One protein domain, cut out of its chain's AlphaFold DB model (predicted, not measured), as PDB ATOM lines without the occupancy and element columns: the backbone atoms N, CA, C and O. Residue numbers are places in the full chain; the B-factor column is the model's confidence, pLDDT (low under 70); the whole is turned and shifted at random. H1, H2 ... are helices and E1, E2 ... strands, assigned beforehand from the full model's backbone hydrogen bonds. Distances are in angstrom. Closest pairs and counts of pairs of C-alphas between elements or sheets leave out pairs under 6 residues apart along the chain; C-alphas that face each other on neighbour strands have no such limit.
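Overview. This is residues 38 to 190 and 200 to 241 of the 316 residues of the protein "Type II secretion system protein" of Candidatus Dojkabacteria bacterium (UniProt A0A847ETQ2). With little regular structure, this domain is a strongly twisted sheet curled like part of a barrel, residues 53 to 62 of helix H1 packing on one face as two layers, and loops tied to edge strand E5 by short pairings. The 195 printed residues hold H1 E1 E2 E3 E4 H2 E5 E6 E7 E8 E9, 74 residues, class mixed; the antiparallel sheet runs E5 E2 E1 E6 E7. It is compact, radius of gyration of the C-alphas 17.0 A, spanning 63 by 41 by 34 A.

Along the chain. Find C-alpha 38 at (79.548, 86.441, 18.581); H1, 38 to 62, runs 36.0 A. Then find E1, 73 to 79; E2, 91 to 96; E3, 105 to 108; E4, 111 to 114; H2, 158 to 161; E5, 172 to 177; E6, 206 to 212; E7, 218 to 222; E8, 230 to 232; E9, 237 to 239, ending at (60.992, 124.123, 24.312).

Arrangement. H1 is over E1 and E6, height over the sheet 10.6 A; its closest C-alphas to E1 are Ala 61 and Phe 76, 5.4 A. Within hydrogen-bond range, hairpin E1 and E2 has N 77 and O 93, 2.8 A. H1 has every O i to N i+4 pair within range; H2, not on the sheet, is too short.

Size, cuts and confidence. Residues 191 to 199 are not printed; C-alphas 190 and 200 are 23.2 A apart. Links E1 to E2 and E4 to H2 are long. Mean pLDDT of the printed part is 79.0, with 40 residues under 70.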
ATOM      1  N   ARG A  38      78.576  85.551  17.936       82.62
ATOM      2  CA  ARG A  38      79.548  86.441  18.581       82.62
ATOM      3  C   ARG A  38      79.294  87.902  18.214       82.62
ATOM      4  O   ARG A  38      79.291  88.745  19.099       82.62
ATOM      5  N   GLU A  39      79.073  88.200  16.938       78.75
ATOM      6  CA  GLU A  39      78.800  89.568  16.477       78.75
ATOM      7  C   GLU A  39      77.474  90.104  17.029       78.75
ATOM      8  O   GLU A  39      77.422  91.248  17.468       78.75
ATOM      9  N   SER A  40      76.427  89.274  17.087       80.62
ATOM     10  CA  SER A  40      75.146  89.669  17.697       80.62
ATOM     11  C   SER A  40      75.283  89.958  19.194       80.62
ATOM     12  O   SER A  40      74.647  90.875  19.705       80.62
ATOM     13  N   PHE A  41      76.115  89.182  19.898       81.94
ATOM     14  CA  PHE A  41      76.417  89.416  21.310       81.94
ATOM     15  C   PHE A  41      77.161  90.737  21.508       81.94
ATOM     16  O   PHE A  41      76.747  91.530  22.343       81.94
ATOM     17  N   ILE A  42      78.193  90.997  20.699       80.06
ATOM     18  CA  ILE A  42      78.960  92.250  20.747       80.06
ATOM     19  C   ILE A  42      78.058  93.449  20.437       80.06
ATOM     20  O   ILE A  42      78.054  94.414  21.186       80.06
ATOM     21  N   ALA A  43      77.250  93.390  19.374       79.62
ATOM     22  CA  ALA A  43      76.345  94.485  19.023       79.62
ATOM     23  C   ALA A  43      75.379  94.812  20.173       79.62
ATOM     24  O   ALA A  43      75.201  95.975  20.523       79.62
ATOM     25  N   ARG A  44      74.813  93.778  20.806       83.19
ATOM     26  CA  ARG A  44      73.933  93.952  21.961       83.19
ATOM     27  C   ARG A  44      74.671  94.516  23.174       83.19
ATOM     28  O   ARG A  44      74.149  95.409  23.821       83.19
ATOM     29  N   GLU A  45      75.865  94.017  23.475       84.12
ATOM     30  CA  GLU A  45      76.701  94.541  24.560       84.12
ATOM     31  C   GLU A  45      76.992  96.037  24.362       84.12
ATOM     32  O   GLU A  45      76.829  96.812  25.297       84.12
ATOM     33  N   ASN A  46      77.319  96.464  23.138       82.06
ATOM     34  CA  ASN A  46      77.575  97.873  22.822       82.06
ATOM     35  C   ASN A  46      76.354  98.761  23.075       82.06
ATOM     36  O   ASN A  46      76.485  99.835  23.657       82.06
ATOM     37  N   VAL A  47      75.180  98.316  22.621       86.56
ATOM     38  CA  VAL A  47      73.911  99.032  22.813       86.56
ATOM     39  C   VAL A  47      73.628  99.213  24.303       86.56
ATOM     40  O   VAL A  47      73.377 100.329  24.748       86.56
ATOM     41  N   GLU A  48      73.727  98.134  25.080       87.62
ATOM     42  CA  GLU A  48      73.471  98.157  26.525       87.62
ATOM     43  C   GLU A  48      74.454  99.075  27.261       87.62
ATOM     44  O   GLU A  48      74.045  99.816  28.152       87.62
ATOM     45  N   LEU A  49      75.734  99.086  26.867       86.19
ATOM     46  CA  LEU A  49      76.732  99.991  27.444       86.19
ATOM     47  C   LEU A  49      76.387 101.463  27.179       86.19
ATOM     48  O   LEU A  49      76.382 102.256  28.117       86.19
ATOM     49  N   ILE A  50      76.029 101.823  25.941       86.88
ATOM     50  CA  ILE A  50      75.652 103.205  25.600       86.88
ATOM     51  C   ILE A  50      74.412 103.639  26.386       86.88
ATOM     52  O   ILE A  50      74.406 104.724  26.969       86.88
ATOM     53  N   ILE A  51      73.376 102.797  26.440       90.88
ATOM     54  CA  ILE A  51      72.154 103.086  27.208       90.88
ATOM     55  C   ILE A  51      72.496 103.269  28.690       90.88
ATOM     56  O   ILE A  51      72.095 104.263  29.298       90.88
ATOM     57  N   GLN A  52      73.281 102.353  29.263       90.44
ATOM     58  CA  GLN A  52      73.714 102.428  30.655       90.44
ATOM     59  C   GLN A  52      74.493 103.718  30.940       90.44
ATOM     60  O   GLN A  52      74.308 104.325  31.996       90.44
ATOM     61  N   ASP A  53      75.351 104.148  30.021       88.69
ATOM     62  CA  ASP A  53      76.151 105.357  30.174       88.69
ATOM     63  C   ASP A  53      75.298 106.632  30.103       88.69
ATOM     64  O   ASP A  53      75.490 107.550  30.911       88.69
ATOM     65  N   ILE A  54      74.325 106.679  29.188       91.69
ATOM     66  CA  ILE A  54      73.352 107.776  29.087       91.69
ATOM     67  C   ILE A  54      72.523 107.861  30.375       91.69
ATOM     68  O   ILE A  54      72.483 108.916  31.014       91.69
ATOM     69  N   GLU A  55      71.943 106.745  30.815       92.50
ATOM     70  CA  GLU A  55      71.132 106.682  32.037       92.50
ATOM     71  C   GLU A  55      71.954 106.992  33.294       92.50
ATOM     72  O   GLU A  55      71.522 107.739  34.173       92.50
ATOM     73  N   SER A  56      73.191 106.497  33.378       90.25
ATOM     74  CA  SER A  56      74.095 106.831  34.483       90.25
ATOM     75  C   SER A  56      74.405 108.328  34.522       90.25
ATOM     76  O   SER A  56      74.474 108.916  35.604       90.25
ATOM     77  N   THR A  57      74.570 108.964  33.361       91.00
ATOM     78  CA  THR A  57      74.833 110.407  33.256       91.00
ATOM     79  C   THR A  57      73.624 111.225  33.696       91.00
ATOM     80  O   THR A  57      73.773 112.146  34.500       91.00
ATOM     81  N   LYS A  58      72.421 110.835  33.265       92.62
ATOM     82  CA  LYS A  58      71.155 111.411  33.732       92.62
ATOM     83  C   LYS A  58      71.003 111.287  35.248       92.62
ATOM     84  O   LYS A  58      70.767 112.282  35.931       92.62
ATOM     85  N   LEU A  59      71.216 110.091  35.801       90.69
ATOM     86  CA  LEU A  59      71.142 109.858  37.245       90.69
ATOM     87  C   LEU A  59      72.176 110.679  38.024       90.69
ATOM     88  O   LEU A  59      71.869 111.138  39.124       90.69
ATOM     89  N   LYS A  60      73.378 110.896  37.474       89.25
ATOM     90  CA  LYS A  60      74.388 111.784  38.074       89.25
ATOM     91  C   LYS A  60      73.936 113.242  38.093       89.25
ATOM     92  O   LYS A  60      74.145 113.900  39.105       89.25
ATOM     93  N   ALA A  61      73.293 113.726  37.029       89.31
ATOM     94  CA  ALA A  61      72.732 115.077  36.999       89.31
ATOM     95  C   ALA A  61      71.608 115.258  38.027       89.31
ATOM     96  O   ALA A  61      71.577 116.241  38.766       89.31
ATOM     97  N   MET A  62      70.712 114.279  38.138       89.06
ATOM     98  CA  MET A  62      69.581 114.349  39.066       89.06
ATOM     99  C   MET A  62      69.986 114.190  40.537       89.06
ATOM    100  O   MET A  62      69.336 114.756  41.411       89.06
ATOM    101  N   ASN A  63      71.051 113.435  40.817       85.69
ATOM    102  CA  ASN A  63      71.543 113.173  42.175       85.69
ATOM    103  C   ASN A  63      72.852 113.910  42.476       85.69
ATOM    104  O   ASN A  63      73.670 113.429  43.263       85.69
ATOM    105  N   MET A  64      73.087 115.048  41.824       78.56
ATOM    106  CA  MET A  64      74.253 115.864  42.119       78.56
ATOM    107  C   MET A  64      74.193 116.326  43.584       78.56
ATOM    108  O   MET A  64      73.312 117.082  43.984       78.56
ATOM    109  N   GLU A  65      75.138 115.853  44.395       63.44
ATOM    110  CA  GLU A  65      75.321 116.326  45.765       63.44
ATOM    111  C   GLU A  65      76.109 117.641  45.733       63.44
ATOM    112  O   GLU A  65      77.251 117.673  45.263       63.44
ATOM    113  N   GLY A  66      75.526 118.722  46.256       57.94
ATOM    114  CA  GLY A  66      76.275 119.949  46.531       57.94
ATOM    115  C   GLY A  66      77.441 119.670  47.491       57.94
ATOM    116  O   GLY A  66      77.281 118.930  48.464       57.94
ATOM    117  N   GLY A  67      78.621 120.236  47.213       55.75
ATOM    118  CA  GLY A  67      79.751 120.257  48.157       55.75
ATOM    119  C   GLY A  67      81.001 119.440  47.799       55.75
ATOM    120  O   GLY A  67      81.941 119.424  48.593       55.75
ATOM    121  N   LYS A  68      81.061 118.764  46.641       64.81
ATOM    122  CA  LYS A  68      82.321 118.159  46.135       64.81
ATOM    123  C   LYS A  68      83.085 119.063  45.166       64.81
ATOM    124  O   LYS A  68      84.303 118.944  45.066       64.81
ATOM    125  N   ASP A  69      82.369 119.935  44.470       75.88
ATOM    126  CA  ASP A  69      82.910 120.929  43.548       75.88
ATOM    127  C   ASP A  69      82.796 122.328  44.159       75.88
ATOM    128  O   ASP A  69      81.956 122.551  45.028       75.88
ATOM    129  N   ALA A  70      83.650 123.257  43.716       78.00
ATOM    130  CA  ALA A  70      83.669 124.635  44.218       78.00
ATOM    131  C   ALA A  70      82.497 125.492  43.705       78.00
ATOM    132  O   ALA A  70      82.328 126.618  44.150       78.00
ATOM    133  N   THR A  71      81.721 124.979  42.748       87.19
ATOM    134  CA  THR A  71      80.584 125.679  42.154       87.19
ATOM    135  C   THR A  71      79.415 124.735  41.935       87.19
ATOM    136  O   THR A  71      79.585 123.514  41.825       87.19
ATOM    137  N   TRP A  72      78.236 125.318  41.746       87.81
ATOM    138  CA  TRP A  72      77.075 124.612  41.235       87.81
ATOM    139  C   TRP A  72      77.385 123.991  39.864       87.81
ATOM    140  O   TRP A  72      78.173 124.521  39.073       87.81
ATOM    141  N   ILE A  73      76.762 122.852  39.569       89.69
ATOM    142  CA  ILE A  73      76.883 122.171  38.278       89.69
ATOM    143  C   ILE A  73      75.540 122.279  37.575       89.69
ATOM    144  O   ILE A  73      74.542 121.748  38.057       89.69
ATOM    145  N   TYR A  74      75.517 122.924  36.411       88.88
ATOM    146  CA  TYR A  74      74.302 123.043  35.605       88.88
ATOM    147  C   TYR A  74      73.788 121.698  35.109       88.88
ATOM    148  O   TYR A  74      72.587 121.517  34.934       88.88
ATOM    149  N   GLY A  75      74.703 120.774  34.838       90.38
ATOM    150  CA  GLY A  75      74.351 119.484  34.286       90.38
ATOM    151  C   GLY A  75      75.552 118.623  33.947       90.38
ATOM    152  O   GLY A  75      76.709 119.047  34.018       90.38
ATOM    153  N   PHE A  76      75.248 117.399  33.539       91.94
ATOM    154  CA  PHE A  76      76.220 116.407  33.099       91.94
ATOM    155  C   PHE A  76      75.917 116.041  31.660       91.94
ATOM    156  O   PHE A  76      74.756 115.879  31.297       91.94
ATOM    157  N   GLY A  77      76.941 115.903  30.831       91.19
ATOM    158  CA  GLY A  77      76.753 115.678  29.412       91.19
ATOM    159  C   GLY A  77      77.736 114.707  28.797       91.19
ATOM    160  O   GLY A  77      78.733 114.317  29.407       91.19
ATOM    161  N   ILE A  78      77.423 114.327  27.566       89.25
ATOM    162  CA  ILE A  78      78.168 113.390  26.740       89.25
ATOM    163  C   ILE A  78      78.498 114.079  25.417       89.25
ATOM    164  O   ILE A  78      77.613 114.618  24.753       89.25
ATOM    165  N   ASP A  79      79.777 114.072  25.051       85.94
ATOM    166  CA  ASP A  79      80.257 114.518  23.742       85.94
ATOM    167  C   ASP A  79      80.322 113.320  22.802       85.94
ATOM    168  O   ASP A  79      81.212 112.472  22.937       85.94
ATOM    169  N   PHE A  80      79.386 113.258  21.861       81.88
ATOM    170  CA  PHE A  80      79.306 112.190  20.874       81.88
ATOM    171  C   PHE A  80      80.019 112.540  19.565       81.88
ATOM    172  O   PHE A  80      79.926 111.779  18.611       81.88
ATOM    173  N   ARG A  81      80.764 113.647  19.468       76.56
ATOM    174  CA  ARG A  81      81.481 114.008  18.230       76.56
ATOM    175  C   ARG A  81      82.648 113.041  17.978       76.56
ATOM    176  O   ARG A  81      83.803 113.310  18.311       76.56
ATOM    177  N   LEU A  82      82.341 111.906  17.349       59.12
ATOM    178  CA  LEU A  82      83.246 110.771  17.124       59.12
ATOM    179  C   LEU A  82      84.477 111.141  16.277       59.12
ATOM    180  O   LEU A  82      85.549 110.566  16.455       59.12
ATOM    181  N   ASN A  83      84.355 112.143  15.398       50.84
ATOM    182  CA  ASN A  83      85.430 112.586  14.501       50.84
ATOM    183  C   ASN A  83      86.567 113.348  15.207       50.84
ATOM    184  O   ASN A  83      87.622 113.555  14.607       50.84
ATOM    185  N   LEU A  84      86.385 113.762  16.467       48.44
ATOM    186  CA  LEU A  84      87.418 114.470  17.233       48.44
ATOM    187  C   LEU A  84      88.368 113.525  17.985       48.44
ATOM    188  O   LEU A  84      89.471 113.936  18.349       48.44
ATOM    189  N   TYR A  85      87.986 112.258  18.192       50.56
ATOM    190  CA  TYR A  85      88.755 111.313  19.003       50.56
ATOM    191  C   TYR A  85      89.186 110.099  18.166       50.56
ATOM    192  O   TYR A  85      88.378 109.313  17.682       50.56
ATOM    193  N   SER A  86      90.500 109.912  18.003       46.03
ATOM    194  CA  SER A  86      91.121 108.887  17.140       46.03
ATOM    195  C   SER A  86      90.776 107.425  17.486       46.03
ATOM    196  O   SER A  86      91.092 106.506  16.718       46.03
ATOM    197  N   ASN A  87      90.152 107.207  18.642       53.53
ATOM    198  CA  ASN A  87      89.713 105.922  19.182       53.53
ATOM    199  C   ASN A  87      88.188 105.718  19.119       53.53
ATOM    200  O   ASN A  87      87.716 104.690  19.582       53.53
ATOM    201  N   GLY A  88      87.418 106.666  18.568       57.78
ATOM    202  CA  GLY A  88      85.958 106.564  18.497       57.78
ATOM    203  C   GLY A  88      85.257 106.621  19.856       57.78
ATOM    204  O   GLY A  88      84.088 106.285  19.927       57.78
ATOM    205  N   ALA A  89      85.943 107.028  20.929       70.38
ATOM    206  CA  ALA A  89      85.371 107.130  22.269       70.38
ATOM    207  C   ALA A  89      84.612 108.452  22.463       70.38
ATOM    208  O   ALA A  89      85.151 109.517  22.145       70.38
ATOM    209  N   TYR A  90      83.419 108.397  23.061       78.56
ATOM    210  CA  TYR A  90      82.750 109.580  23.608       78.56
ATOM    211  C   TYR A  90      83.287 109.913  25.004       78.56
ATOM    212  O   TYR A  90      83.995 109.126  25.639       78.56
ATOM    213  N   GLN A  91      83.010 111.124  25.481       80.12
ATOM    214  CA  GLN A  91      83.525 111.602  26.766       80.12
ATOM    215  C   GLN A  91      82.429 112.240  27.606       80.12
ATOM    216  O   GLN A  91      81.559 112.930  27.082       80.12
ATOM    217  N   LEU A  92      82.517 112.024  28.921       86.44
ATOM    218  CA  LEU A  92      81.652 112.669  29.897       86.44
ATOM    219  C   LEU A  92      82.195 114.008  30.349       86.44
ATOM    220  O   LEU A  92      83.384 114.149  30.659       86.44
ATOM    221  N   TYR A  93      81.268 114.937  30.508       87.94
ATOM    222  CA  TYR A  93      81.522 116.277  30.982       87.94
ATOM    223  C   TYR A  93      80.538 116.656  32.075       87.94
ATOM    224  O   TYR A  93      79.411 116.170  32.128       87.94
ATOM    225  N   LYS A  94      80.971 117.562  32.939       89.19
ATOM    226  CA  LYS A  94      80.090 118.362  33.786       89.19
ATOM    227  C   LYS A  94      80.177 119.812  33.338       89.19
ATOM    228  O   LYS A  94      81.262 120.259  32.965       89.19
ATOM    229  N   TRP A  95      79.063 120.527  33.363       89.88
ATOM    230  CA  TRP A  95      79.018 121.946  33.036       89.88
ATOM    231  C   TRP A  95      79.000 122.768  34.317       89.88
ATOM    232  O   TRP A  95      78.038 122.731  35.081       89.88
ATOM    233  N   CYS A  96      80.083 123.499  34.546       88.56
ATOM    234  CA  CYS A  96      80.280 124.303  35.740       88.56
ATOM    235  C   CYS A  96      79.529 125.634  35.649       88.56
ATOM    236  O   CYS A  96      79.615 126.353  34.647       88.56
ATOM    237  N   SER A  97      78.822 125.965  36.722       89.00
ATOM    238  CA  SER A  97      78.275 127.292  36.958       89.00
ATOM    239  C   SER A  97      79.374 128.262  37.398       89.00
ATOM    240  O   SER A  97      80.283 127.842  38.107       89.00
ATOM    241  N   PRO A  98      79.289 129.556  37.050       88.38
ATOM    242  CA  PRO A  98      80.166 130.586  37.604       88.38
ATOM    243  C   PRO A  98      79.844 130.949  39.062       88.38
ATOM    244  O   PRO A  98      80.549 131.776  39.632       88.38
ATOM    245  N   VAL A  99      78.784 130.392  39.656       88.94
ATOM    246  CA  VAL A  99      78.356 130.680  41.036       88.94
ATOM    247  C   VAL A  99      78.493 129.462  41.947       88.94
ATOM    248  O   VAL A  99      78.402 128.323  41.479       88.94
ATOM    249  N   GLU A 100      78.713 129.711  43.239       88.62
ATOM    250  CA  GLU A 100      78.925 128.674  44.253       88.62
ATOM    251  C   GLU A 100      77.664 127.830  44.451       88.62
ATOM    252  O   GLU A 100      77.703 126.610  44.268       88.62
ATOM    253  N   ASP A 101      76.534 128.481  44.731       86.50
ATOM    254  CA  ASP A 101      75.309 127.802  45.125       86.50
ATOM    255  C   ASP A 101      74.207 127.863  44.058       86.50
ATOM    256  O   ASP A 101      74.134 128.729  43.180       86.50
ATOM    257  N   PHE A 102      73.292 126.896  44.145       84.12
ATOM    258  CA  PHE A 102      72.044 126.946  43.396       84.12
ATOM    259  C   PHE A 102      71.247 128.191  43.808       84.12
ATOM    260  O   PHE A 102      71.087 128.452  44.998       84.12
ATOM    261  N   ASN A 103      70.673 128.897  42.828       83.44
ATOM    262  CA  ASN A 103      69.900 130.133  43.012       83.44
ATOM    263  C   ASN A 103      70.728 131.398  43.305       83.44
ATOM    264  O   ASN A 103      70.152 132.463  43.542       83.44
ATOM    265  N   ASP A 104      72.057 131.305  43.242       87.56
ATOM    266  CA  ASP A 104      72.915 132.481  43.189       87.56
ATOM    267  C   ASP A 104      72.754 133.231  41.862       87.56
ATOM    268  O   ASP A 104      72.314 132.701  40.835       87.56
ATOM    269  N   SER A 105      73.123 134.510  41.892       86.31
ATOM    270  CA  SER A 105      72.914 135.419  40.771       86.31
ATOM    271  C   SER A 105      74.204 136.070  40.303       86.31
ATOM    272  O   SER A 105      75.066 136.422  41.107       86.31
ATOM    273  N   VAL A 106      74.301 136.291  38.994       86.12
ATOM    274  CA  VAL A 106      75.395 137.037  38.371       86.12
ATOM    275  C   VAL A 106      74.877 138.399  37.933       86.12
ATOM    276  O   VAL A 106      73.837 138.509  37.286       86.12
ATOM    277  N   THR A 107      75.608 139.457  38.282       86.50
ATOM    278  CA  THR A 107      75.262 140.821  37.866       86.50
ATOM    279  C   THR A 107      75.978 141.181  36.570       86.50
ATOM    280  O   THR A 107      77.203 141.135  36.500       86.50
ATOM    281  N   TRP A 108      75.220 141.605  35.559       85.00
ATOM    282  CA  TRP A 108      75.735 142.023  34.257       85.00
ATOM    283  C   TRP A 108      74.946 143.215  33.715       85.00
ATOM    284  O   TRP A 108      73.720 143.239  33.792       85.00
ATOM    285  N   GLY A 109      75.629 144.246  33.209       79.12
ATOM    286  CA  GLY A 109      74.958 145.428  32.645       79.12
ATOM    287  C   GLY A 109      74.003 146.156  33.611       79.12
ATOM    288  O   GLY A 109      73.078 146.831  33.169       79.12
ATOM    289  N   GLY A 110      74.191 146.002  34.929       82.31
ATOM    290  CA  GLY A 110      73.301 146.550  35.961       82.31
ATOM    291  C   GLY A 110      72.031 145.731  36.229       82.31
ATOM    292  O   GLY A 110      71.199 146.160  37.028       82.31
ATOM    293  N   GLN A 111      71.877 144.565  35.597       83.38
ATOM    294  CA  GLN A 111      70.812 143.596  35.859       83.38
ATOM    295  C   GLN A 111      71.379 142.371  36.583       83.38
ATOM    296  O   GLN A 111      72.521 141.982  36.350       83.38
ATOM    297  N   SER A 112      70.588 141.780  37.477       84.38
ATOM    298  CA  SER A 112      70.934 140.522  38.142       84.38
ATOM    299  C   SER A 112      70.231 139.365  37.439       84.38
ATOM    300  O   SER A 112      69.026 139.440  37.194       84.38
ATOM    301  N   TYR A 113      70.985 138.320  37.114       82.88
ATOM    302  CA  TYR A 113      70.506 137.125  36.434       82.88
ATOM    303  C   TYR A 113      70.643 135.930  37.368       82.88
ATOM    304  O   TYR A 113      71.753 135.581  37.772       82.88
ATOM    305  N   ASN A 114      69.517 135.309  37.706       82.44
ATOM    306  CA  ASN A 114      69.500 134.044  38.421       82.44
ATOM    307  C   ASN A 114      69.694 132.903  37.418       82.44
ATOM    308  O   ASN A 114      68.819 132.621  36.598       82.44
ATOM    309  N   LEU A 115      70.854 132.259  37.485       75.75
ATOM    310  CA  LEU A 115      71.252 131.225  36.529       75.75
ATOM    311  C   LEU A 115      70.540 129.884  36.779       75.75
ATOM    312  O   LEU A 115      70.588 129.006  35.924       75.75
ATOM    313  N   ALA A 116      69.865 129.739  37.923       68.81
ATOM    314  CA  ALA A 116      69.060 128.570  38.270       68.81
ATOM    315  C   ALA A 116      67.591 128.671  37.824       68.81
ATOM    316  O   ALA A 116      66.895 127.662  37.771       68.81
ATOM    317  N   GLU A 117      67.102 129.878  37.519       68.00
ATOM    318  CA  GLU A 117      65.735 130.090  37.016       68.00
ATOM    319  C   GLU A 117      65.626 129.894  35.495       68.00
ATOM    320  O   GLU A 117      64.525 129.768  34.957       68.00
ATOM    321  N   GLY A 118      66.759 129.869  34.789       69.12
ATOM    322  CA  GLY A 118      66.801 129.613  33.354       69.12
ATOM    323  C   GLY A 118      66.577 128.127  33.034       69.12
ATOM    324  O   GLY A 118      67.213 127.284  33.656       69.12
ATOM    325  N   PRO A 119      65.757 127.775  32.025       73.25
ATOM    326  CA  PRO A 119      65.587 126.385  31.577       73.25
ATOM    327  C   PRO A 119      66.778 125.854  30.762       73.25
ATOM    328  O   PRO A 119      66.734 124.732  30.262       73.25
ATOM    329  N   ILE A 120      67.815 126.675  30.576       84.38
ATOM    330  CA  ILE A 120      69.060 126.337  29.888       84.38
ATOM    331  C   ILE A 120      70.244 126.974  30.635       84.38
ATOM    332  O   ILE A 120      70.127 128.113  31.097       84.38
ATOM    333  N   PRO A 121      71.390 126.272  30.732       82.75
ATOM    334  CA  PRO A 121      72.601 126.764  31.369       82.75
ATOM    335  C   PRO A 121      73.043 128.107  30.804       82.75
ATOM    336  O   PRO A 121      72.984 128.330  29.594       82.75
ATOM    337  N   SER A 122      73.558 128.975  31.677       80.06
ATOM    338  CA  SER A 122      74.209 130.232  31.279       80.06
ATOM    339  C   SER A 122      73.354 131.125  30.366       80.06
ATOM    340  O   SER A 122      73.886 131.837  29.515       80.06
ATOM    341  N   TYR A 123      72.029 131.062  30.523       85.12
ATOM    342  CA  TYR A 123      71.101 131.892  29.772       85.12
ATOM    343  C   TYR A 123      70.938 133.282  30.379       85.12
ATOM    344  O   TYR A 123      70.639 133.433  31.566       85.12
ATOM    345  N   PHE A 124      71.018 134.294  29.520       81.00
ATOM    346  CA  PHE A 124      70.732 135.681  29.859       81.00
ATOM    347  C   PHE A 124      69.474 136.158  29.140       81.00
ATOM    348  O   PHE A 124      69.442 136.246  27.916       81.00
ATOM    349  N   SER A 125      68.448 136.527  29.908       77.75
ATOM    350  CA  SER A 125      67.119 136.898  29.394       77.75
ATOM    351  C   SER A 125      67.084 138.135  28.494       77.75
ATOM    352  O   SER A 125      66.105 138.362  27.792       77.75
ATOM    353  N   SER A 126      68.137 138.947  28.484       77.50
ATOM    354  CA  SER A 126      68.247 140.128  27.624       77.50
ATOM    355  C   SER A 126      68.804 139.826  26.225       77.50
ATOM    356  O   SER A 126      69.004 140.762  25.445       77.50
ATOM    357  N   LYS A 127      69.070 138.551  25.918       83.25
ATOM    358  CA  LYS A 127      69.747 138.081  24.707       83.25
ATOM    359  C   LYS A 127      69.049 136.860  24.121       83.25
ATOM    360  O   LYS A 127      68.581 136.002  24.867       83.25
ATOM    361  N   ASP A 128      69.009 136.765  22.795       87.50
ATOM    362  CA  ASP A 128      68.470 135.586  22.119       87.50
ATOM    363  C   ASP A 128      69.369 134.366  22.394       87.50
ATOM    364  O   ASP A 128      70.556 134.490  22.718       87.50
ATOM    365  N   ILE A 129      68.806 133.159  22.292       89.44
ATOM    366  CA  ILE A 129      69.586 131.913  22.372       89.44
ATOM    367  C   ILE A 129      70.557 131.871  21.187       89.44
ATOM    368  O   ILE A 129      70.195 132.262  20.079       89.44
ATOM    369  N   ASN A 130      71.783 131.396  21.420       89.31
ATOM    370  CA  ASN A 130      72.876 131.369  20.442       89.31
ATOM    371  C   ASN A 130      73.371 132.767  19.989       89.31
ATOM    372  O   ASN A 130      74.298 132.851  19.186       89.31
ATOM    373  N   GLU A 131      72.833 133.873  20.527       88.31
ATOM    374  CA  GLU A 131      73.310 135.230  20.221       88.31
ATOM    375  C   GLU A 131      74.692 135.483  20.838       88.31
ATOM    376  O   GLU A 131      74.933 135.174  22.007       88.31
ATOM    377  N   SER A 132      75.603 136.093  20.078       86.19
ATOM    378  CA  SER A 132      76.936 136.446  20.575       86.19
ATOM    379  C   SER A 132      76.904 137.560  21.629       86.19
ATOM    380  O   SER A 132      76.382 138.655  21.411       86.19
ATOM    381  N   ILE A 133      77.569 137.307  22.752       83.31
ATOM    382  CA  ILE A 133      77.813 138.225  23.866       83.31
ATOM    383  C   ILE A 133      79.292 138.620  23.829       83.31
ATOM    384  O   ILE A 133      80.174 137.786  24.018       83.31
ATOM    385  N   LEU A 134      79.564 139.900  23.568       80.50
ATOM    386  CA  LEU A 134      80.927 140.432  23.402       80.50
ATOM    387  C   LEU A 134      81.656 140.693  24.733       80.50
ATOM    388  O   LEU A 134      82.870 140.854  24.743       80.50
ATOM    389  N   GLU A 135      80.920 140.735  25.845       79.25
ATOM    390  CA  GLU A 135      81.451 140.969  27.193       79.25
ATOM    391  C   GLU A 135      80.722 140.051  28.188       79.25
ATOM    392  O   GLU A 135      79.762 140.490  28.827       79.25
ATOM    393  N   PRO A 136      81.090 138.759  28.280       78.75
ATOM    394  CA  PRO A 136      80.434 137.838  29.202       78.75
ATOM    395  C   PRO A 136      80.660 138.277  30.661       78.75
ATOM    396  O   PRO A 136      81.732 138.785  30.994       78.75
ATOM    397  N   PRO A 137      79.683 138.081  31.562       79.44
ATOM    398  CA  PRO A 137      79.803 138.517  32.956       79.44
ATOM    399  C   PRO A 137      80.677 137.627  33.840       79.44
ATOM    400  O   PRO A 137      80.842 137.901  35.026       79.44
ATOM    401  N   PHE A 138      81.213 136.558  33.271       82.44
ATOM    402  CA  PHE A 138      82.104 135.608  33.911       82.44
ATOM    403  C   PHE A 138      83.215 135.234  32.936       82.44
ATOM    404  O   PHE A 138      83.086 135.405  31.719       82.44
ATOM    405  N   ALA A 139      84.307 134.700  33.471       80.88
ATOM    406  CA  ALA A 139      85.358 134.132  32.644       80.88
ATOM    407  C   ALA A 139      84.878 132.834  31.973       80.88
ATOM    408  O   ALA A 139      84.042 132.107  32.510       80.88
ATOM    409  N   ILE A 140      85.441 132.517  30.812       81.44
ATOM    410  CA  ILE A 140      85.389 131.163  30.258       81.44
ATOM    411  C   ILE A 140      86.689 130.479  30.670       81.44
ATOM    412  O   ILE A 140      87.767 131.060  30.535       81.44
ATOM    413  N   CYS A 141      86.595 129.271  31.220       75.75
ATOM    414  CA  CYS A 141      87.767 128.540  31.694       75.75
ATOM    415  C   CYS A 141      88.870 128.426  30.639       75.75
ATOM    416  O   CYS A 141      88.592 128.200  29.463       75.75
ATOM    417  N   ASP A 142      90.124 128.502  31.098       67.81
ATOM    418  CA  ASP A 142      91.340 128.385  30.281       67.81
ATOM    419  C   ASP A 142      91.463 129.410  29.132       67.81
ATOM    420  O   ASP A 142      92.413 129.355  28.337       67.81
ATOM    421  N   GLU A 143      90.580 130.413  29.105       67.88
ATOM    422  CA  GLU A 143      90.598 131.527  28.168       67.88
ATOM    423  C   GLU A 143      91.134 132.796  28.842       67.88
ATOM    424  O   GLU A 143      90.616 133.283  29.843       67.88
ATOM    425  N   ILE A 144      92.218 133.347  28.288       58.50
ATOM    426  CA  ILE A 144      92.907 134.504  28.884       58.50
ATOM    427  C   ILE A 144      92.156 135.818  28.590       58.50
ATOM    428  O   ILE A 144      92.401 136.801  29.277       58.50
ATOM    429  N   ASN A 145      91.238 135.837  27.613       59.81
ATOM    430  CA  ASN A 145      90.326 136.947  27.306       59.81
ATOM    431  C   ASN A 145      89.182 136.446  26.398       59.81
ATOM    432  O   ASN A 145      89.395 136.400  25.184       59.81
ATOM    433  N   PRO A 146      87.997 136.091  26.926       63.38
ATOM    434  CA  PRO A 146      86.875 135.690  26.084       63.38
ATOM    435  C   PRO A 146      86.405 136.856  25.218       63.38
ATOM    436  O   PRO A 146      85.831 137.818  25.723       63.38
ATOM    437  N   SER A 147      86.673 136.798  23.910       60.44
ATOM    438  CA  SER A 147      86.243 137.849  22.974       60.44
ATOM    439  C   SER A 147      84.778 137.717  22.556       60.44
ATOM    440  O   SER A 147      84.199 138.667  22.031       60.44
ATOM    441  N   SER A 148      84.184 136.538  22.754       70.06
ATOM    442  CA  SER A 148      82.788 136.266  22.421       70.06
ATOM    443  C   SER A 148      82.289 134.999  23.110       70.06
ATOM    444  O   SER A 148      82.928 133.955  23.015       70.06
ATOM    445  N   TYR A 149      81.114 135.075  23.724       77.81
ATOM    446  CA  TYR A 149      80.380 133.936  24.270       77.81
ATOM    447  C   TYR A 149      78.989 133.895  23.644       77.81
ATOM    448  O   TYR A 149      78.268 134.880  23.746       77.81
ATOM    449  N   SER A 150      78.575 132.805  23.003       85.81
ATOM    450  CA  SER A 150      77.188 132.714  22.530       85.81
ATOM    451  C   SER A 150      76.266 132.303  23.679       85.81
ATOM    452  O   SER A 150      76.532 131.326  24.383       85.81
ATOM    453  N   ASN A 151      75.184 133.053  23.876       87.25
ATOM    454  CA  ASN A 151      74.240 132.870  24.975       87.25
ATOM    455  C   ASN A 151      73.718 131.425  25.030       87.25
ATOM    456  O   ASN A 151      73.263 130.891  24.014       87.25
ATOM    457  N   SER A 152      73.800 130.801  26.207       87.25
ATOM    458  CA  SER A 152      73.450 129.393  26.460       87.25
ATOM    459  C   SER A 152      74.208 128.325  25.680       87.25
ATOM    460  O   SER A 152      73.899 127.149  25.834       87.25
ATOM    461  N   THR A 153      75.204 128.675  24.870       87.00
ATOM    462  CA  THR A 153      75.999 127.679  24.139       87.00
ATOM    463  C   THR A 153      77.032 127.020  25.040       87.00
ATOM    464  O   THR A 153      77.466 127.599  26.048       87.00
ATOM    465  N   ILE A 154      77.466 125.815  24.658       85.12
ATOM    466  CA  ILE A 154      78.631 125.190  25.290       85.12
ATOM    467  C   ILE A 154      79.854 126.072  24.983       85.12
ATOM    468  O   ILE A 154      80.186 126.241  23.800       85.12
ATOM    469  N   PRO A 155      80.557 126.598  26.007       75.50
ATOM    470  CA  PRO A 155      81.681 127.504  25.803       75.50
ATOM    471  C   PRO A 155      82.749 126.894  24.885       75.50
ATOM    472  O   PRO A 155      83.250 125.795  25.133       75.50
ATOM    473  N   LYS A 156      83.110 127.606  23.813       67.00
ATOM    474  CA  LYS A 156      84.192 127.238  22.891       67.00
ATOM    475  C   LYS A 156      84.900 128.483  22.394       67.00
ATOM    476  O   LYS A 156      84.265 129.332  21.785       67.00
ATOM    477  N   ASP A 157      86.225 128.466  22.486       48.81
ATOM    478  CA  ASP A 157      87.052 129.032  21.429       48.81
ATOM    479  C   ASP A 157      88.207 128.082  21.077       48.81
ATOM    480  O   ASP A 157      88.926 127.603  21.944       48.81
ATOM    481  N   SER A 158      88.325 127.811  19.777       43.75
ATOM    482  CA  SER A 158      89.409 127.166  19.028       43.75
ATOM    483  C   SER A 158      90.084 125.878  19.562       43.75
ATOM    484  O   SER A 158      90.254 125.594  20.742       43.75
ATOM    485  N   PHE A 159      90.523 125.057  18.604       41.19
ATOM    486  CA  PHE A 159      91.084 123.698  18.719       41.19
ATOM    487  C   PHE A 159      92.276 123.486  19.684       41.19
ATOM    488  O   PHE A 159      92.812 122.381  19.737       41.19
ATOM    489  N   VAL A 160      92.726 124.501  20.428       43.44
ATOM    490  CA  VAL A 160      93.953 124.432  21.239       43.44
ATOM    491  C   VAL A 160      93.690 124.568  22.744       43.44
ATOM    492  O   VAL A 160      94.422 123.951  23.517       43.44
ATOM    493  N   LYS A 161      92.668 125.326  23.174       48.69
ATOM    494  CA  LYS A 161      92.343 125.558  24.600       48.69
ATOM    495  C   LYS A 161      90.854 125.864  24.851       48.69
ATOM    496  O   LYS A 161      90.537 126.606  25.770       48.69
ATOM    497  N   GLY A 162      89.951 125.338  24.015       49.59
ATOM    498  CA  GLY A 162      88.504 125.546  24.177       49.59
ATOM    499  C   GLY A 162      88.042 125.195  25.583       49.59
ATOM    500  O   GLY A 162      88.671 124.316  26.156       49.59
ATOM    501  N   GLY A 163      87.009 125.899  26.081       56.75
ATOM    502  CA  GLY A 163      86.488 126.024  27.462       56.75
ATOM    503  C   GLY A 163      86.290 124.755  28.300       56.75
ATOM    504  O   GLY A 163      85.279 124.583  28.979       56.75
ATOM    505  N   TYR A 164      87.272 123.871  28.254       73.38
ATOM    506  CA  TYR A 164      87.417 122.617  28.939       73.38
ATOM    507  C   TYR A 164      88.240 122.874  30.193       73.38
ATOM    508  O   TYR A 164      89.463 122.779  30.145       73.38
ATOM    509  N   CYS A 165      87.590 123.201  31.306       76.19
ATOM    510  CA  CYS A 165      88.317 123.488  32.535       76.19
ATOM    511  C   CYS A 165      88.982 122.219  33.095       76.19
ATOM    512  O   CYS A 165      88.482 121.092  32.948       76.19
ATOM    513  N   SER A 166      90.073 122.393  33.845       78.38
ATOM    514  CA  SER A 166      90.603 121.318  34.693       78.38
ATOM    515  C   SER A 166      89.705 120.994  35.891       78.38
ATOM    516  O   SER A 166      89.666 119.839  36.319       78.38
ATOM    517  N   LEU A 167      89.006 121.998  36.421       83.50
ATOM    518  CA  LEU A 167      88.075 121.920  37.548       83.50
ATOM    519  C   LEU A 167      87.047 123.057  37.456       83.50
ATOM    520  O   LEU A 167      87.238 123.985  36.679       83.50
ATOM    521  N   CYS A 168      85.956 122.956  38.212       86.06
ATOM    522  CA  CYS A 168      84.972 124.031  38.289       86.06
ATOM    523  C   CYS A 168      85.452 125.109  39.263       86.06
ATOM    524  O   CYS A 168      85.798 124.775  40.397       86.06
ATOM    525  N   GLU A 169      85.474 126.368  38.825       86.25
ATOM    526  CA  GLU A 169      85.973 127.512  39.594       86.25
ATOM    527  C   GLU A 169      84.946 128.647  39.608       86.25
ATOM    528  O   GLU A 169      84.374 128.989  38.571       86.25
ATOM    529  N   GLU A 170      84.743 129.251  40.780       88.00
ATOM    530  CA  GLU A 170      83.851 130.398  40.956       88.00
ATOM    531  C   GLU A 170      84.278 131.572  40.057       88.00
ATOM    532  O   GLU A 170      85.465 131.824  39.837       88.00
ATOM    533  N   GLY A 171      83.301 132.291  39.506       86.19
ATOM    534  CA  GLY A 171      83.521 133.388  38.565       86.19
ATOM    535  C   GLY A 171      83.845 132.942  37.137       86.19
ATOM    536  O   GLY A 171      84.027 133.800  36.268       86.19
ATOM    537  N   SER A 172      83.887 131.632  36.867       84.94
ATOM    538  CA  SER A 172      84.122 131.078  35.533       84.94
ATOM    539  C   SER A 172      83.106 130.004  35.148       84.94
ATOM    540  O   SER A 172      82.638 129.240  35.985       84.94
ATOM    541  N   THR A 173      82.765 129.917  33.864       86.00
ATOM    542  CA  THR A 173      81.995 128.790  33.324       86.00
ATOM    543  C   THR A 173      82.822 127.999  32.320       86.00
ATOM    544  O   THR A 173      83.712 128.518  31.643       86.00
ATOM    545  N   GLY A 174      82.495 126.721  32.199       86.50
ATOM    546  CA  GLY A 174      83.099 125.825  31.234       86.50
ATOM    547  C   GLY A 174      82.698 124.385  31.496       86.50
ATOM    548  O   GLY A 174      81.872 124.085  32.365       86.50
ATOM    549  N   ILE A 175      83.283 123.484  30.719       87.00
ATOM    550  CA  ILE A 175      83.000 122.053  30.770       87.00
ATOM    551  C   ILE A 175      84.202 121.294  31.328       87.00
ATOM    552  O   ILE A 175      85.308 121.388  30.820       87.00
ATOM    553  N   VAL A 176      84.022 120.497  32.372       86.19
ATOM    554  CA  VAL A 176      85.116 119.707  32.959       86.19
ATOM    555  C   VAL A 176      84.956 118.253  32.566       86.19
ATOM    556  O   VAL A 176      83.908 117.648  32.795       86.19
ATOM    557  N   LYS A 177      86.014 117.661  32.008       84.69
ATOM    558  CA  LYS A 177      86.038 116.231  31.686       84.69
ATOM    559  C   LYS A 177      86.000 115.383  32.955       84.69
ATOM    560  O   LYS A 177      86.862 115.516  33.827       84.69
ATOM    561  N   ILE A 178      85.091 114.414  33.005       81.94
ATOM    562  CA  ILE A 178      85.015 113.434  34.093       81.94
ATOM    563  C   ILE A 178      86.009 112.304  33.798       81.94
ATOM    564  O   ILE A 178      85.730 111.371  33.050       81.94
ATOM    565  N   ARG A 179      87.222 112.414  34.354       67.44
ATOM    566  CA  ARG A 179      88.363 111.526  34.037       67.44
ATOM    567  C   ARG A 179      88.226 110.094  34.560       67.44
ATOM    568  O   ARG A 179      88.943 109.217  34.090       67.44
ATOM    569  N   GLU A 180      87.338 109.866  35.520       61.97
ATOM    570  CA  GLU A 180      87.155 108.563  36.172       61.97
ATOM    571  C   GLU A 180      86.345 107.568  35.330       61.97
ATOM    572  O   GLU A 180      86.288 106.388  35.662       61.97
ATOM    573  N   VAL A 181      85.752 108.019  34.220       61.78
ATOM    574  CA  VAL A 181      84.914 107.187  33.355       61.78
ATOM    575  C   VAL A 181      85.554 107.122  31.971       61.78
ATOM    576  O   VAL A 181      85.505 108.074  31.191       61.78
ATOM    577  N   LYS A 182      86.212 106.001  31.669       56.75
ATOM    578  CA  LYS A 182      86.659 105.705  30.307       56.75
ATOM    579  C   LYS A 182      85.503 105.073  29.550       56.75
ATOM    580  O   LYS A 182      85.147 103.936  29.836       56.75
ATOM    581  N   MET A 183      84.962 105.807  28.588       62.84
ATOM    582  CA  MET A 183      83.902 105.323  27.704       62.84
ATOM    583  C   MET A 183      84.548 104.946  26.384       62.84
ATOM    584  O   MET A 183      84.470 105.651  25.382       62.84
ATOM    585  N   GLU A 184      85.346 103.884  26.440       59.25
ATOM    586  CA  GLU A 184      85.901 103.296  25.234       59.25
ATOM    587  C   GLU A 184      84.738 102.604  24.524       59.25
ATOM    588  O   GLU A 184      84.352 101.494  24.880       59.25
ATOM    589  N   LEU A 185      84.179 103.262  23.505       57.03
ATOM    590  CA  LEU A 185      83.575 102.505  22.418       57.03
ATOM    591  C   LEU A 185      84.625 101.498  21.979       57.03
ATOM    592  O   LEU A 185      85.775 101.860  21.718       57.03
ATOM    593  N   LEU A 186      84.233 100.229  22.017       51.84
ATOM    594  CA  LEU A 186      85.114  99.098  21.806       51.84
ATOM    595  C   LEU A 186      85.925  99.334  20.529       51.84
ATOM    596  O   LEU A 186      85.389  99.307  19.421       51.84
ATOM    597  N   ASP A 187      87.235  99.518  20.711       44.53
ATOM    598  CA  ASP A 187      88.305  99.736  19.717       44.53
ATOM    599  C   ASP A 187      88.332  98.665  18.589       44.53
ATOM    600  O   ASP A 187      89.182  98.660  17.702       44.53
ATOM    601  N   GLN A 188      87.386  97.723  18.617       48.78
ATOM    602  CA  GLN A 188      87.212  96.599  17.708       48.78
ATOM    603  C   GLN A 188      86.270  96.891  16.524       48.78
ATOM    604  O   GLN A 188      86.280  96.121  15.564       48.78
ATOM    605  N   GLU A 189      85.481  97.975  16.544       54.28
ATOM    606  CA  GLU A 189      84.353  98.156  15.609       54.28
ATOM    607  C   GLU A 189      84.177  99.609  15.101       54.28
ATOM    608  O   GLU A 189      83.084 100.175  15.106       54.28
ATOM    609  N   LYS A 190      85.269 100.241  14.637       51.03
ATOM    610  CA  LYS A 190      85.214 101.565  13.977       51.03
ATOM    611  C   LYS A 190      84.201 101.569  12.821       51.03
ATOM    612  O   LYS A 190      84.318 100.753  11.909       51.03
ATOM    613  N   ASP A 200      68.745 116.749   7.196       76.75
ATOM    614  CA  ASP A 200      69.728 116.972   6.130       76.75
ATOM    615  C   ASP A 200      70.381 118.384   6.236       76.75
ATOM    616  O   ASP A 200      70.806 118.960   5.224       76.75
ATOM    617  N   ASP A 201      70.448 118.959   7.450       80.75
ATOM    618  CA  ASP A 201      71.055 120.264   7.752       80.75
ATOM    619  C   ASP A 201      72.235 120.129   8.725       80.75
ATOM    620  O   ASP A 201      72.144 120.387   9.923       80.75
ATOM    621  N   SER A 202      73.414 119.876   8.155       76.62
ATOM    622  CA  SER A 202      74.678 119.747   8.901       76.62
ATOM    623  C   SER A 202      75.033 120.894   9.867       76.62
ATOM    624  O   SER A 202      75.947 120.755  10.685       76.62
ATOM    625  N   SER A 203      74.375 122.058   9.776       77.62
ATOM    626  CA  SER A 203      74.589 123.152  10.732       77.62
ATOM    627  C   SER A 203      74.014 122.847  12.120       77.62
ATOM    628  O   SER A 203      74.525 123.357  13.122       77.62
ATOM    629  N   ASN A 204      73.011 121.973  12.188       82.56
ATOM    630  CA  ASN A 204      72.276 121.655  13.399       82.56
ATOM    631  C   ASN A 204      72.422 120.181  13.837       82.56
ATOM    632  O   ASN A 204      71.775 119.776  14.799       82.56
ATOM    633  N   ASP A 205      73.339 119.426  13.222       85.38
ATOM    634  CA  ASP A 205      73.661 118.044  13.598       85.38
ATOM    635  C   ASP A 205      73.890 117.906  15.109       85.38
ATOM    636  O   ASP A 205      74.806 118.551  15.641       85.38
ATOM    637  N   PRO A 206      73.145 117.040  15.819       87.75
ATOM    638  CA  PRO A 206      73.376 116.779  17.232       87.75
ATOM    639  C   PRO A 206      74.810 116.298  17.498       87.75
ATOM    640  O   PRO A 206      75.305 115.360  16.877       87.75
ATOM    641  N   GLY A 207      75.494 116.928  18.453       84.50
ATOM    642  CA  GLY A 207      76.874 116.586  18.821       84.50
ATOM    643  C   GLY A 207      77.080 116.369  20.315       84.50
ATOM    644  O   GLY A 207      77.908 115.544  20.709       84.50
ATOM    645  N   PHE A 208      76.311 117.070  21.151       88.38
ATOM    646  CA  PHE A 208      76.329 116.870  22.593       88.38
ATOM    647  C   PHE A 208      74.939 116.694  23.168       88.38
ATOM    648  O   PHE A 208      73.966 117.324  22.756       88.38
ATOM    649  N   LEU A 209      74.916 115.897  24.223       92.56
ATOM    650  CA  LEU A 209      73.765 115.664  25.067       92.56
ATOM    651  C   LEU A 209      74.092 116.176  26.465       92.56
ATOM    652  O   LEU A 209      75.062 115.702  27.046       92.56
ATOM    653  N   PHE A 210      73.315 117.098  27.025       93.00
ATOM    654  CA  PHE A 210      73.461 117.515  28.423       93.00
ATOM    655  C   PHE A 210      72.177 117.268  29.191       93.00
ATOM    656  O   PHE A 210      71.119 117.736  28.792       93.00
ATOM    657  N   PHE A 211      72.284 116.583  30.317       93.19
ATOM    658  CA  PHE A 211      71.225 116.443  31.298       93.19
ATOM    659  C   PHE A 211      71.309 117.583  32.303       93.19
ATOM    660  O   PHE A 211      72.333 117.752  32.967       93.19
ATOM    661  N   GLU A 212      70.229 118.345  32.402       89.88
ATOM    662  CA  GLU A 212      70.043 119.396  33.391       89.88
ATOM    663  C   GLU A 212      70.042 118.785  34.798       89.88
ATOM    664  O   GLU A 212      69.358 117.788  35.075       89.88
ATOM    665  N   SER A 213      70.819 119.388  35.695       88.44
ATOM    666  CA  SER A 213      70.802 119.037  37.109       88.44
ATOM    667  C   SER A 213      69.398 119.228  37.687       88.44
ATOM    668  O   SER A 213      68.668 120.132  37.294       88.44
ATOM    669  N   LEU A 214      69.018 118.391  38.654       83.81
ATOM    670  CA  LEU A 214      67.698 118.369  39.316       83.81
ATOM    671  C   LEU A 214      66.525 117.864  38.459       83.81
ATOM    672  O   LEU A 214      65.741 117.053  38.952       83.81
ATOM    673  N   THR A 215      66.368 118.320  37.214       85.38
ATOM    674  CA  THR A 215      65.191 117.965  36.396       85.38
ATOM    675  C   THR A 215      65.398 116.687  35.582       85.38
ATOM    676  O   THR A 215      64.423 115.999  35.278       85.38
ATOM    677  N   GLY A 216      66.645 116.375  35.207       85.62
ATOM    678  CA  GLY A 216      66.966 115.269  34.301       85.62
ATOM    679  C   GLY A 216      66.503 115.488  32.857       85.62
ATOM    680  O   GLY A 216      66.611 114.570  32.044       85.62
ATOM    681  N   ARG A 217      65.999 116.684  32.523       89.75
ATOM    682  CA  ARG A 217      65.695 117.072  31.142       89.75
ATOM    683  C   ARG A 217      66.973 117.172  30.342       89.75
ATOM    684  O   ARG A 217      68.051 117.374  30.895       89.75
ATOM    685  N   THR A 218      66.847 117.068  29.030       92.06
ATOM    686  CA  THR A 218      68.006 117.091  28.156       92.06
ATOM    687  C   THR A 218      68.013 118.318  27.272       92.06
ATOM    688  O   THR A 218      67.016 118.681  26.649       92.06
ATOM    689  N   ILE A 219      69.186 118.922  27.167       92.38
ATOM    690  CA  ILE A 219      69.489 119.977  26.218       92.38
ATOM    691  C   ILE A 219      70.423 119.375  25.181       92.38
ATOM    692  O   ILE A 219      71.449 118.773  25.518       92.38
ATOM    693  N   ILE A 220      70.023 119.496  23.923       92.12
ATOM    694  CA  ILE A 220      70.764 118.941  22.799       92.12
ATOM    695  C   ILE A 220      71.493 120.098  22.145       92.12
ATOM    696  O   ILE A 220      70.878 121.113  21.805       92.12
ATOM    697  N   TYR A 221      72.801 119.932  21.990       90.25
ATOM    698  CA  TYR A 221      73.634 120.901  21.305       90.25
ATOM    699  C   TYR A 221      74.121 120.338  19.985       90.25
ATOM    700  O   TYR A 221      74.458 119.151  19.892       90.25
ATOM    701  N   SER A 222      74.222 121.214  18.995       88.50
ATOM    702  CA  SER A 222      74.817 120.880  17.716       88.50
ATOM    703  C   SER A 222      76.299 120.531  17.864       88.50
ATOM    704  O   SER A 222      76.957 120.834  18.868       88.50
ATOM    705  N   SER A 223      76.871 119.937  16.824       83.12
ATOM    706  CA  SER A 223      78.314 119.727  16.686       83.12
ATOM    707  C   SER A 223      79.116 121.041  16.775       83.12
ATOM    708  O   SER A 223      80.291 121.036  17.175       83.12
ATOM    709  N   SER A 224      78.451 122.165  16.478       82.12
ATOM    710  CA  SER A 224      78.943 123.541  16.580       82.12
ATOM    711  C   SER A 224      78.644 124.223  17.922       82.12
ATOM    712  O   SER A 224      79.008 125.385  18.075       82.12
ATOM    713  N   ASN A 225      78.102 123.490  18.903       83.69
ATOM    714  CA  ASN A 225      77.786 123.918  20.274       83.69
ATOM    715  C   ASN A 225      76.528 124.789  20.443       83.69
ATOM    716  O   ASN A 225      76.327 125.361  21.517       83.69
ATOM    717  N   GLU A 226      75.674 124.885  19.430       88.38
ATOM    718  CA  GLU A 226      74.440 125.678  19.487       88.38
ATOM    719  C   GLU A 226      73.290 124.872  20.088       88.38
ATOM    720  O   GLU A 226      73.191 123.672  19.851       88.38
ATOM    721  N   VAL A 227      72.408 125.511  20.858       91.31
ATOM    722  CA  VAL A 227      71.216 124.851  21.418       91.31
ATOM    723  C   VAL A 227      70.223 124.544  20.294       91.31
ATOM    724  O   VAL A 227      69.878 125.443  19.526       91.31
ATOM    725  N   LEU A 228      69.722 123.305  20.231       90.12
ATOM    726  CA  LEU A 228      68.818 122.841  19.164       90.12
ATOM    727  C   LEU A 228      67.339 122.784  19.563       90.12
ATOM    728  O   LEU A 228      66.439 122.942  18.738       90.12
ATOM    729  N   ASN A 229      67.057 122.512  20.835       90.62
ATOM    730  CA  ASN A 229      65.719 122.140  21.291       90.62
ATOM    731  C   ASN A 229      64.965 123.251  22.041       90.62
ATOM    732  O   ASN A 229      63.856 123.014  22.523       90.62
ATOM    733  N   TYR A 230      65.523 124.461  22.090       89.56
ATOM    734  CA  TYR A 230      64.913 125.635  22.713       89.56
ATOM    735  C   TYR A 230      64.980 126.852  21.795       89.56
ATOM    736  O   TYR A 230      65.936 127.031  21.045       89.56
ATOM    737  N   THR A 231      63.971 127.713  21.889       87.69
ATOM    738  CA  THR A 231      63.931 129.033  21.248       87.69
ATOM    739  C   THR A 231      63.573 130.103  22.267       87.69
ATOM    740  O   THR A 231      62.982 129.817  23.308       87.69
ATOM    741  N   TYR A 232      63.933 131.352  21.975       85.31
ATOM    742  CA  TYR A 232      63.510 132.499  22.767       85.31
ATOM    743  C   TYR A 232      62.501 133.338  21.991       85.31
ATOM    744  O   TYR A 232      62.690 133.644  20.817       85.31
ATOM    745  N   THR A 233      61.406 133.696  22.657       79.81
ATOM    746  CA  THR A 233      60.275 134.424  22.053       79.81
ATOM    747  C   THR A 233      60.248 135.908  22.432       79.81
ATOM    748  O   THR A 233      59.215 136.564  22.314       79.81
ATOM    749  N   GLY A 234      61.370 136.455  22.913       73.88
ATOM    750  CA  GLY A 234      61.472 137.845  23.376       73.88
ATOM    751  C   GLY A 234      61.040 138.069  24.831       73.88
ATOM    752  O   GLY A 234      61.256 139.153  25.367       73.88
ATOM    753  N   SER A 235      60.447 137.063  25.480       75.31
ATOM    754  CA  SER A 235      60.093 137.108  26.908       75.31
ATOM    755  C   SER A 235      60.219 135.774  27.636       75.31
ATOM    756  O   SER A 235      60.362 135.759  28.855       75.31
ATOM    757  N   GLU A 236      60.150 134.655  26.917       81.69
ATOM    758  CA  GLU A 236      60.183 133.315  27.499       81.69
ATOM    759  C   GLU A 236      61.006 132.377  26.618       81.69
ATOM    760  O   GLU A 236      60.974 132.471  25.384       81.69
ATOM    761  N   ILE A 237      61.740 131.474  27.269       84.69
ATOM    762  CA  ILE A 237      62.381 130.349  26.600       84.69
ATOM    763  C   ILE A 237      61.366 129.227  26.464       84.69
ATOM    764  O   ILE A 237      60.821 128.735  27.452       84.69
ATOM    765  N   VAL A 238      61.157 128.794  25.230       86.75
ATOM    766  CA  VAL A 238      60.167 127.787  24.882       86.75
ATOM    767  C   VAL A 238      60.887 126.565  24.331       86.75
ATOM    768  O   VAL A 238      61.720 126.661  23.432       86.75
ATOM    769  N   PHE A 239      60.565 125.396  24.881       86.69
ATOM    770  CA  PHE A 239      60.992 124.123  24.312       86.69
ATOM    771  C   PHE A 239      60.275 123.885  22.976       86.69
ATOM    772  O   PHE A 239      59.046 123.993  22.895       86.69
ATOM    773  N   ASN A 240      61.024 123.520  21.936       85.12
ATOM    774  CA  ASN A 240      60.510 123.327  20.578       85.12
ATOM    775  C   ASN A 240      59.730 122.007  20.440       85.12
ATOM    776  O   ASN A 240      60.150 121.095  19.737       85.12
ATOM    777  N   SER A 241      58.572 121.887  21.088       77.81
ATOM    778  CA  SER A 241      57.838 120.619  21.237       77.81
ATOM    779  C   SER A 241      57.416 119.925  19.938       77.81
ATOM    780  O   SER A 241      57.240 118.710  19.938       77.81
TER     781      SER A 241